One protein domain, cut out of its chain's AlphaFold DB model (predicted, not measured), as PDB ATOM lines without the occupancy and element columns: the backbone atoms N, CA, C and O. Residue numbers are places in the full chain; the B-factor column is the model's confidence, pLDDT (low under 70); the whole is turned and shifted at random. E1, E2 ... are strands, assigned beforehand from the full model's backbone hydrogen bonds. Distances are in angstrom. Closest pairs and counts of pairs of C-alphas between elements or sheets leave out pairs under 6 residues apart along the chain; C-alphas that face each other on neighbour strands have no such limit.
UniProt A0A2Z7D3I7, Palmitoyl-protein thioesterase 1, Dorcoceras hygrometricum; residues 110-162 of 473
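Overview. This is residues 110 to 162 of the 473 residues of the protein "Palmitoyl-protein thioesterase 1" of Dorcoceras hygrometricum (UniProt A0A2Z7D3I7). A small, strongly twisted sheet of three antiparallel strands, with E1 running between E2 and E3, has a long loop, residues 117 to 138, that swings out past the E2 edge and folds back beyond one end of the E1 and E2 hairpin. A second, shorter loop, residues 145 to 152, runs back from the end of E2 to the beginning of E3 at the other end of the sheet, and E3 bends along its way. The printed part has 53 residues with no named helix and three named strands, E1, E2 and E3 along the chain, in the sheet order E2, E1, E3. By its named elements the class is all strand, though under half of the residues, 22 of 53, are in them. The whole is compact, with a radius of gyration of the C-alphas of 10.3 A and spans of 29 by 21 by 19 A.

Arrangement. The inner strand of the sheet is E1, residues 110 to 116. On one edge is E2, residues 139 to 144, antiparallel to E1 with 151 degrees between their directions. E1 and E2 form a hairpin, and the C-alphas of Val 140 and Asn 115, which face each other, are 4.3 A apart. N 114 and O 141, at 2.9 A, and N 141 and O 114, at 2.8 A, are within hydrogen-bond range. The other edge strand is E3, residues 153 to 161, antiparallel to E1 with 153 degrees between their directions. The C-alphas of Cys 116 and Cys 153, which face each other, are 4.0 A apart. N 113 and O 157, at 2.8 A, and N 159 and O 111, at 3.0 A, are within hydrogen-bond range. E2 and E3 are apart. The sheet's C-alphas lie up to 5.8 A off their best plane.

Along the chain. E1 begins at C-alpha 110, (26.432, 94.444, -83.130), and is 19.4 A long from first to last C-alpha. E2 begins at C-alpha 139, (15.285, 107.055, -73.024), and is 16.3 A long. E3 is the longest strand by residues, with 9, and measures 20.3 A; it bends by 59 degrees at residue 157 and ends at C-alpha 161, (29.932, 99.595, -82.029).

Size, cuts and confidence. The two C-alphas farthest apart, those of Ser 135 and Ser 146, are 29.5 A from each other. The C-alphas of Gln 110 and Pro 162, the first and last printed residues, are 8.5 A apart. The printed part has no cut. The link from E1 to E2 is long, with 22 residues, and the link from E2 to E3 is short, with 8. The mean pLDDT of the printed part is 86.8; residues 122 to 125 and residue 162 are under 70.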
ATOM      1  N   GLN A 110      27.763  93.960 -82.773       83.88
ATOM      2  CA  GLN A 110      26.432  94.444 -83.130       83.88
ATOM      3  C   GLN A 110      25.619  94.727 -81.869       83.88
ATOM      4  O   GLN A 110      25.400  93.831 -81.053       83.88
ATOM      5  N   TYR A 111      25.148  95.965 -81.746       87.19
ATOM      6  CA  TYR A 111      24.227  96.384 -80.697       87.19
ATOM      7  C   TYR A 111      22.954  96.946 -81.313       87.19
ATOM      8  O   TYR A 111      22.939  97.488 -82.421       87.19
ATOM      9  N   LYS A 112      21.866  96.813 -80.565       91.44
ATOM     10  CA  LYS A 112      20.568  97.388 -80.884       91.44
ATOM     11  C   LYS A 112      20.390  98.649 -80.049       91.44
ATOM     12  O   LYS A 112      20.455  98.593 -78.824       91.44
ATOM     13  N   TYR A 113      20.154  99.772 -80.712       93.75
ATOM     14  CA  TYR A 113      19.689 100.979 -80.049       93.75
ATOM     15  C   TYR A 113      18.183 100.883 -79.881       93.75
ATOM     16  O   TYR A 113      17.461 100.657 -80.857       93.75
ATOM     17  N   ILE A 114      17.712 101.045 -78.653       93.81
ATOM     18  CA  ILE A 114      16.286 101.081 -78.328       93.81
ATOM     19  C   ILE A 114      15.958 102.420 -77.686       93.81
ATOM     20  O   ILE A 114      16.761 102.936 -76.921       93.81
ATOM     21  N   ASN A 115      14.795 102.980 -78.004       95.88
ATOM     22  CA  ASN A 115      14.268 104.188 -77.384       95.88
ATOM     23  C   ASN A 115      12.972 103.847 -76.647       95.88
ATOM     24  O   ASN A 115      12.055 103.280 -77.245       95.88
ATOM     25  N   CYS A 116      12.913 104.166 -75.363       94.62
ATOM     26  CA  CYS A 116      11.838 103.814 -74.454       94.62
ATOM     27  C   CYS A 116      11.110 105.057 -73.944       94.62
ATOM     28  O   CYS A 116      11.739 106.068 -73.643       94.62
ATOM     29  N   SER A 117       9.792 104.941 -73.768       94.31
ATOM     30  CA  SER A 117       8.943 105.992 -73.180       94.31
ATOM     31  C   SER A 117       9.136 106.166 -71.666       94.31
ATOM     32  O   SER A 117       8.664 107.127 -71.068       94.31
ATOM     33  N   SER A 118       9.788 105.199 -71.022       91.06
ATOM     34  CA  SER A 118      10.049 105.155 -69.583       91.06
ATOM     35  C   SER A 118      11.381 104.460 -69.312       91.06
ATOM     36  O   SER A 118      11.810 103.613 -70.100       91.06
ATOM     37  N   LYS A 119      12.024 104.792 -68.186       89.31
ATOM     38  CA  LYS A 119      13.299 104.179 -67.790       89.31
ATOM     39  C   LYS A 119      13.118 102.682 -67.516       89.31
ATOM     40  O   LYS A 119      12.163 102.280 -66.853       89.31
ATOM     41  N   ILE A 120      14.041 101.864 -68.016       84.75
ATOM     42  CA  ILE A 120      14.057 100.421 -67.754       84.75
ATOM     43  C   ILE A 120      14.425 100.199 -66.273       84.75
ATOM     44  O   ILE A 120      15.451 100.714 -65.830       84.75
ATOM     45  N   PRO A 121      13.643  99.422 -65.499       74.31
ATOM     46  CA  PRO A 121      13.836  99.263 -64.052       74.31
ATOM     47  C   PRO A 121      15.038  98.383 -63.645       74.31
ATOM     48  O   PRO A 121      15.173  98.037 -62.475       74.31
ATOM     49  N   ILE A 122      15.907  97.991 -64.583       63.31
ATOM     50  CA  ILE A 122      17.018  97.058 -64.342       63.31
ATOM     51  C   ILE A 122      18.344  97.840 -64.304       63.31
ATOM     52  O   ILE A 122      18.684  98.465 -65.308       63.31
ATOM     53  N   PRO A 123      19.153  97.750 -63.228       58.31
ATOM     54  CA  PRO A 123      20.421  98.483 -63.090       58.31
ATOM     55  C   PRO A 123      21.570  97.960 -63.976       58.31
ATOM     56  O   PRO A 123      22.701  98.409 -63.844       58.31
ATOM     57  N   LEU A 124      21.308  97.001 -64.869       59.19
ATOM     58  CA  LEU A 124      22.320  96.374 -65.730       59.19
ATOM     59  C   LEU A 124      22.504  97.087 -67.078       59.19
ATOM     60  O   LEU A 124      23.399  96.715 -67.834       59.19
ATOM     61  N   VAL A 125      21.656  98.066 -67.411       67.19
ATOM     62  CA  VAL A 125      21.715  98.776 -68.695       67.19
ATOM     63  C   VAL A 125      21.666 100.279 -68.456       67.19
ATOM     64  O   VAL A 125      20.621 100.842 -68.132       67.19
ATOM     65  N   GLU A 126      22.804 100.937 -68.641       73.50
ATOM     66  CA  GLU A 126      22.885 102.394 -68.621       73.50
ATOM     67  C   GLU A 126      22.304 102.973 -69.926       73.50
ATOM     68  O   GLU A 126      22.563 102.474 -71.028       73.50
ATOM     69  N   PHE A 127      21.475 104.014 -69.803       85.75
ATOM     70  CA  PHE A 127      20.960 104.751 -70.960       85.75
ATOM     71  C   PHE A 127      22.039 105.690 -71.500       85.75
ATOM     72  O   PHE A 127      22.872 106.172 -70.742       85.75
ATOM     73  N   VAL A 128      21.996 105.987 -72.796       89.75
ATOM     74  CA  VAL A 128      22.869 106.943 -73.480       89.75
ATOM     75  C   VAL A 128      22.350 108.360 -73.201       89.75
ATOM     76  O   VAL A 128      21.348 108.755 -73.807       89.75
ATOM     77  N   PRO A 129      22.987 109.163 -72.327       89.00
ATOM     78  CA  PRO A 129      22.389 110.407 -71.850       89.00
ATOM     79  C   PRO A 129      22.254 111.460 -72.946       89.00
ATOM     80  O   PRO A 129      21.227 112.117 -73.021       89.00
ATOM     81  N   CYS A 130      23.237 111.566 -73.844       89.00
ATOM     82  CA  CYS A 130      23.224 112.554 -74.928       89.00
ATOM     83  C   CYS A 130      22.175 112.277 -76.020       89.00
ATOM     84  O   CYS A 130      21.825 113.183 -76.766       89.00
ATOM     85  N   LEU A 131      21.651 111.047 -76.099       91.81
ATOM     86  CA  LEU A 131      20.539 110.677 -76.983       91.81
ATOM     87  C   LEU A 131      19.198 110.601 -76.237       91.81
ATOM     88  O   LEU A 131      18.171 110.295 -76.842       91.81
ATOM     89  N   SER A 132      19.209 110.832 -74.924       92.88
ATOM     90  CA  SER A 132      18.035 110.730 -74.063       92.88
ATOM     91  C   SER A 132      17.580 112.106 -73.600       92.88
ATOM     92  O   SER A 132      18.357 113.053 -73.520       92.88
ATOM     93  N   SER A 133      16.302 112.225 -73.273       91.81
ATOM     94  CA  SER A 133      15.722 113.464 -72.783       91.81
ATOM     95  C   SER A 133      14.600 113.169 -71.803       91.81
ATOM     96  O   SER A 133      13.619 112.498 -72.135       91.81
ATOM     97  N   ASP A 134      14.741 113.703 -70.590       88.44
ATOM     98  CA  ASP A 134      13.694 113.622 -69.576       88.44
ATOM     99  C   ASP A 134      12.465 114.465 -69.967       88.44
ATOM    100  O   ASP A 134      11.344 114.077 -69.659       88.44
ATOM    101  N   SER A 135      12.630 115.580 -70.697       90.62
ATOM    102  CA  SER A 135      11.499 116.445 -71.070       90.62
ATOM    103  C   SER A 135      10.567 115.797 -72.095       90.62
ATOM    104  O   SER A 135       9.352 115.976 -72.025       90.62
ATOM    105  N   THR A 136      11.112 115.008 -73.022       90.38
ATOM    106  CA  THR A 136      10.333 114.288 -74.042       90.38
ATOM    107  C   THR A 136      10.040 112.835 -73.670       90.38
ATOM    108  O   THR A 136       9.458 112.119 -74.483       90.38
ATOM    109  N   HIS A 137      10.404 112.402 -72.454       90.56
ATOM    110  CA  HIS A 137      10.271 111.015 -71.988       90.56
ATOM    111  C   HIS A 137      10.885 110.005 -72.978       90.56
ATOM    112  O   HIS A 137      10.287 108.982 -73.303       90.56
ATOM    113  N   SER A 138      12.071 110.325 -73.499       94.19
ATOM    114  CA  SER A 138      12.775 109.544 -74.518       94.19
ATOM    115  C   SER A 138      14.075 109.008 -73.932       94.19
ATOM    116  O   SER A 138      15.019 109.769 -73.732       94.19
ATOM    117  N   TYR A 139      14.141 107.705 -73.668       94.06
ATOM    118  CA  TYR A 139      15.285 107.055 -73.024       94.06
ATOM    119  C   TYR A 139      15.942 106.054 -73.967       94.06
ATOM    120  O   TYR A 139      15.371 105.007 -74.271       94.06
ATOM    121  N   VAL A 140      17.145 106.378 -74.435       93.94
ATOM    122  CA  VAL A 140      17.873 105.581 -75.425       93.94
ATOM    123  C   VAL A 140      18.877 104.660 -74.746       93.94
ATOM    124  O   VAL A 140      19.668 105.107 -73.928       93.94
ATOM    125  N   TYR A 141      18.901 103.387 -75.125       90.94
ATOM    126  CA  TYR A 141      19.810 102.373 -74.587       90.94
ATOM    127  C   TYR A 141      20.528 101.631 -75.710       90.94
ATOM    128  O   TYR A 141      19.961 101.431 -76.786       90.94
ATOM    129  N   THR A 142      21.738 101.144 -75.435       89.31
ATOM    130  CA  THR A 142      22.422 100.145 -76.268       89.31
ATOM    131  C   THR A 142      22.288  98.772 -75.626       89.31
ATOM    132  O   THR A 142      22.806  98.558 -74.532       89.31
ATOM    133  N   VAL A 143      21.630  97.837 -76.302       87.25
ATOM    134  CA  VAL A 143      21.418  96.473 -75.800       87.25
ATOM    135  C   VAL A 143      21.969  95.436 -76.772       87.25
ATOM    136  O   VAL A 143      22.113  95.697 -77.970       87.25
ATOM    137  N   GLU A 144      22.302  94.250 -76.267       84.62
ATOM    138  CA  GLU A 144      22.704  93.136 -77.127       84.62
ATOM    139  C   GLU A 144      21.563  92.701 -78.058       84.62
ATOM    140  O   GLU A 144      20.383  92.930 -77.788       84.62
ATOM    141  N   LEU A 145      21.901  92.040 -79.168       81.19
ATOM    142  CA  LEU A 145      20.899  91.597 -80.144       81.19
ATOM    143  C   LEU A 145      19.862  90.626 -79.556       81.19
ATOM    144  O   LEU A 145      18.700  90.674 -79.966       81.19
ATOM    145  N   SER A 146      20.274  89.798 -78.592       81.75
ATOM    146  CA  SER A 146      19.446  88.831 -77.857       81.75
ATOM    147  C   SER A 146      18.494  89.475 -76.845       81.75
ATOM    148  O   SER A 146      17.608  88.796 -76.330       81.75
ATOM    149  N   PHE A 147      18.649  90.770 -76.550       83.62
ATOM    150  CA  PHE A 147      17.829  91.452 -75.560       83.62
ATOM    151  C   PHE A 147      16.366  91.542 -76.014       83.62
ATOM    152  O   PHE A 147      16.058  92.039 -77.108       83.62
ATOM    153  N   LEU A 148      15.465  91.087 -75.140       85.25
ATOM    154  CA  LEU A 148      14.023  91.182 -75.328       85.25
ATOM    155  C   LEU A 148      13.578  92.627 -75.090       85.25
ATOM    156  O   LEU A 148      13.608  93.124 -73.967       85.25
ATOM    157  N   VAL A 149      13.189  93.308 -76.168       89.19
ATOM    158  CA  VAL A 149      12.801  94.722 -76.133       89.19
ATOM    159  C   VAL A 149      11.412  94.855 -75.489       89.19
ATOM    160  O   VAL A 149      10.460  94.278 -76.018       89.19
ATOM    161  N   PRO A 150      11.264  95.602 -74.376       89.69
ATOM    162  CA  PRO A 150       9.966  95.822 -73.742       89.69
ATOM    163  C   PRO A 150       8.973  96.518 -74.679       89.69
ATOM    164  O   PRO A 150       9.374  97.311 -75.526       89.69
ATOM    165  N   GLY A 151       7.668  96.299 -74.489       91.38
ATOM    166  CA  GLY A 151       6.629  96.870 -75.364       91.38
ATOM    167  C   GLY A 151       6.558  98.406 -75.383       91.38
ATOM    168  O   GLY A 151       6.080  98.984 -76.354       91.38
ATOM    169  N   TYR A 152       7.072  99.073 -74.344       93.00
ATOM    170  CA  TYR A 152       7.201 100.537 -74.274       93.00
ATOM    171  C   TYR A 152       8.504 101.065 -74.903       93.00
ATOM    172  O   TYR A 152       8.792 102.261 -74.836       93.00
ATOM    173  N   CYS A 153       9.305 100.183 -75.501       94.75
ATOM    174  CA  CYS A 153      10.537 100.510 -76.200       94.75
ATOM    175  C   CYS A 153      10.406 100.188 -77.689       94.75
ATOM    176  O   CYS A 153       9.802  99.193 -78.090       94.75
ATOM    177  N   LYS A 154      11.023 101.013 -78.530       95.00
ATOM    178  CA  LYS A 154      11.111 100.797 -79.975       95.00
ATOM    179  C   LYS A 154      12.563 100.666 -80.393       95.00
ATOM    180  O   LYS A 154      13.423 101.406 -79.923       95.00
ATOM    181  N   THR A 155      12.833  99.733 -81.303       94.00
ATOM    182  CA  THR A 155      14.152  99.632 -81.936       94.00
ATOM    183  C   THR A 155      14.373 100.852 -82.824       94.00
ATOM    184  O   THR A 155      13.557 101.124 -83.700       94.00
ATOM    185  N   VAL A 156      15.474 101.567 -82.599       93.69
ATOM    186  CA  VAL A 156      15.908 102.706 -83.417       93.69
ATOM    187  C   VAL A 156      16.719 102.196 -84.602       93.69
ATOM    188  O   VAL A 156      16.350 102.402 -85.753       93.69
ATOM    189  N   LYS A 157      17.831 101.508 -84.319       92.12
ATOM    190  CA  LYS A 157      18.753 100.982 -85.331       92.12
ATOM    191  C   LYS A 157      19.654  99.912 -84.720       92.12
ATOM    192  O   LYS A 157      19.949  99.955 -83.527       92.12
ATOM    193  N   SER A 158      20.131  98.987 -85.545       92.00
ATOM    194  CA  SER A 158      21.224  98.083 -85.185       92.00
ATOM    195  C   SER A 158      22.496  98.519 -85.894       92.00
ATOM    196  O   SER A 158      22.496  98.680 -87.114       92.00
ATOM    197  N   VAL A 159      23.558  98.748 -85.127       89.62
ATOM    198  CA  VAL A 159      24.860  99.175 -85.648       89.62
ATOM    199  C   VAL A 159      25.986  98.461 -84.905       89.62
ATOM    200  O   VAL A 159      25.859  98.107 -83.729       89.62
ATOM    201  N   GLY A 160      27.102  98.256 -85.604       84.25
ATOM    202  CA  GLY A 160      28.327  97.752 -85.000       84.25
ATOM    203  C   GLY A 160      29.020  98.860 -84.214       84.25
ATOM    204  O   GLY A 160      29.435  99.848 -84.812       84.25
ATOM    205  N   ILE A 161      29.172  98.688 -82.902       82.88
ATOM    206  CA  ILE A 161      29.932  99.595 -82.029       82.88
ATOM    207  C   ILE A 161      30.925  98.805 -81.169       82.88
ATOM    208  O   ILE A 161      30.695  97.618 -80.923       82.88
ATOM    209  N   PRO A 162      32.037  99.406 -80.711       68.56
ATOM    210  CA  PRO A 162      33.070  98.662 -79.988       68.56
ATOM    211  C   PRO A 162      32.626  98.117 -78.620       68.56
ATOM    212  O   PRO A 162      33.090  97.067 -78.184       68.56
TER     213      PRO A 162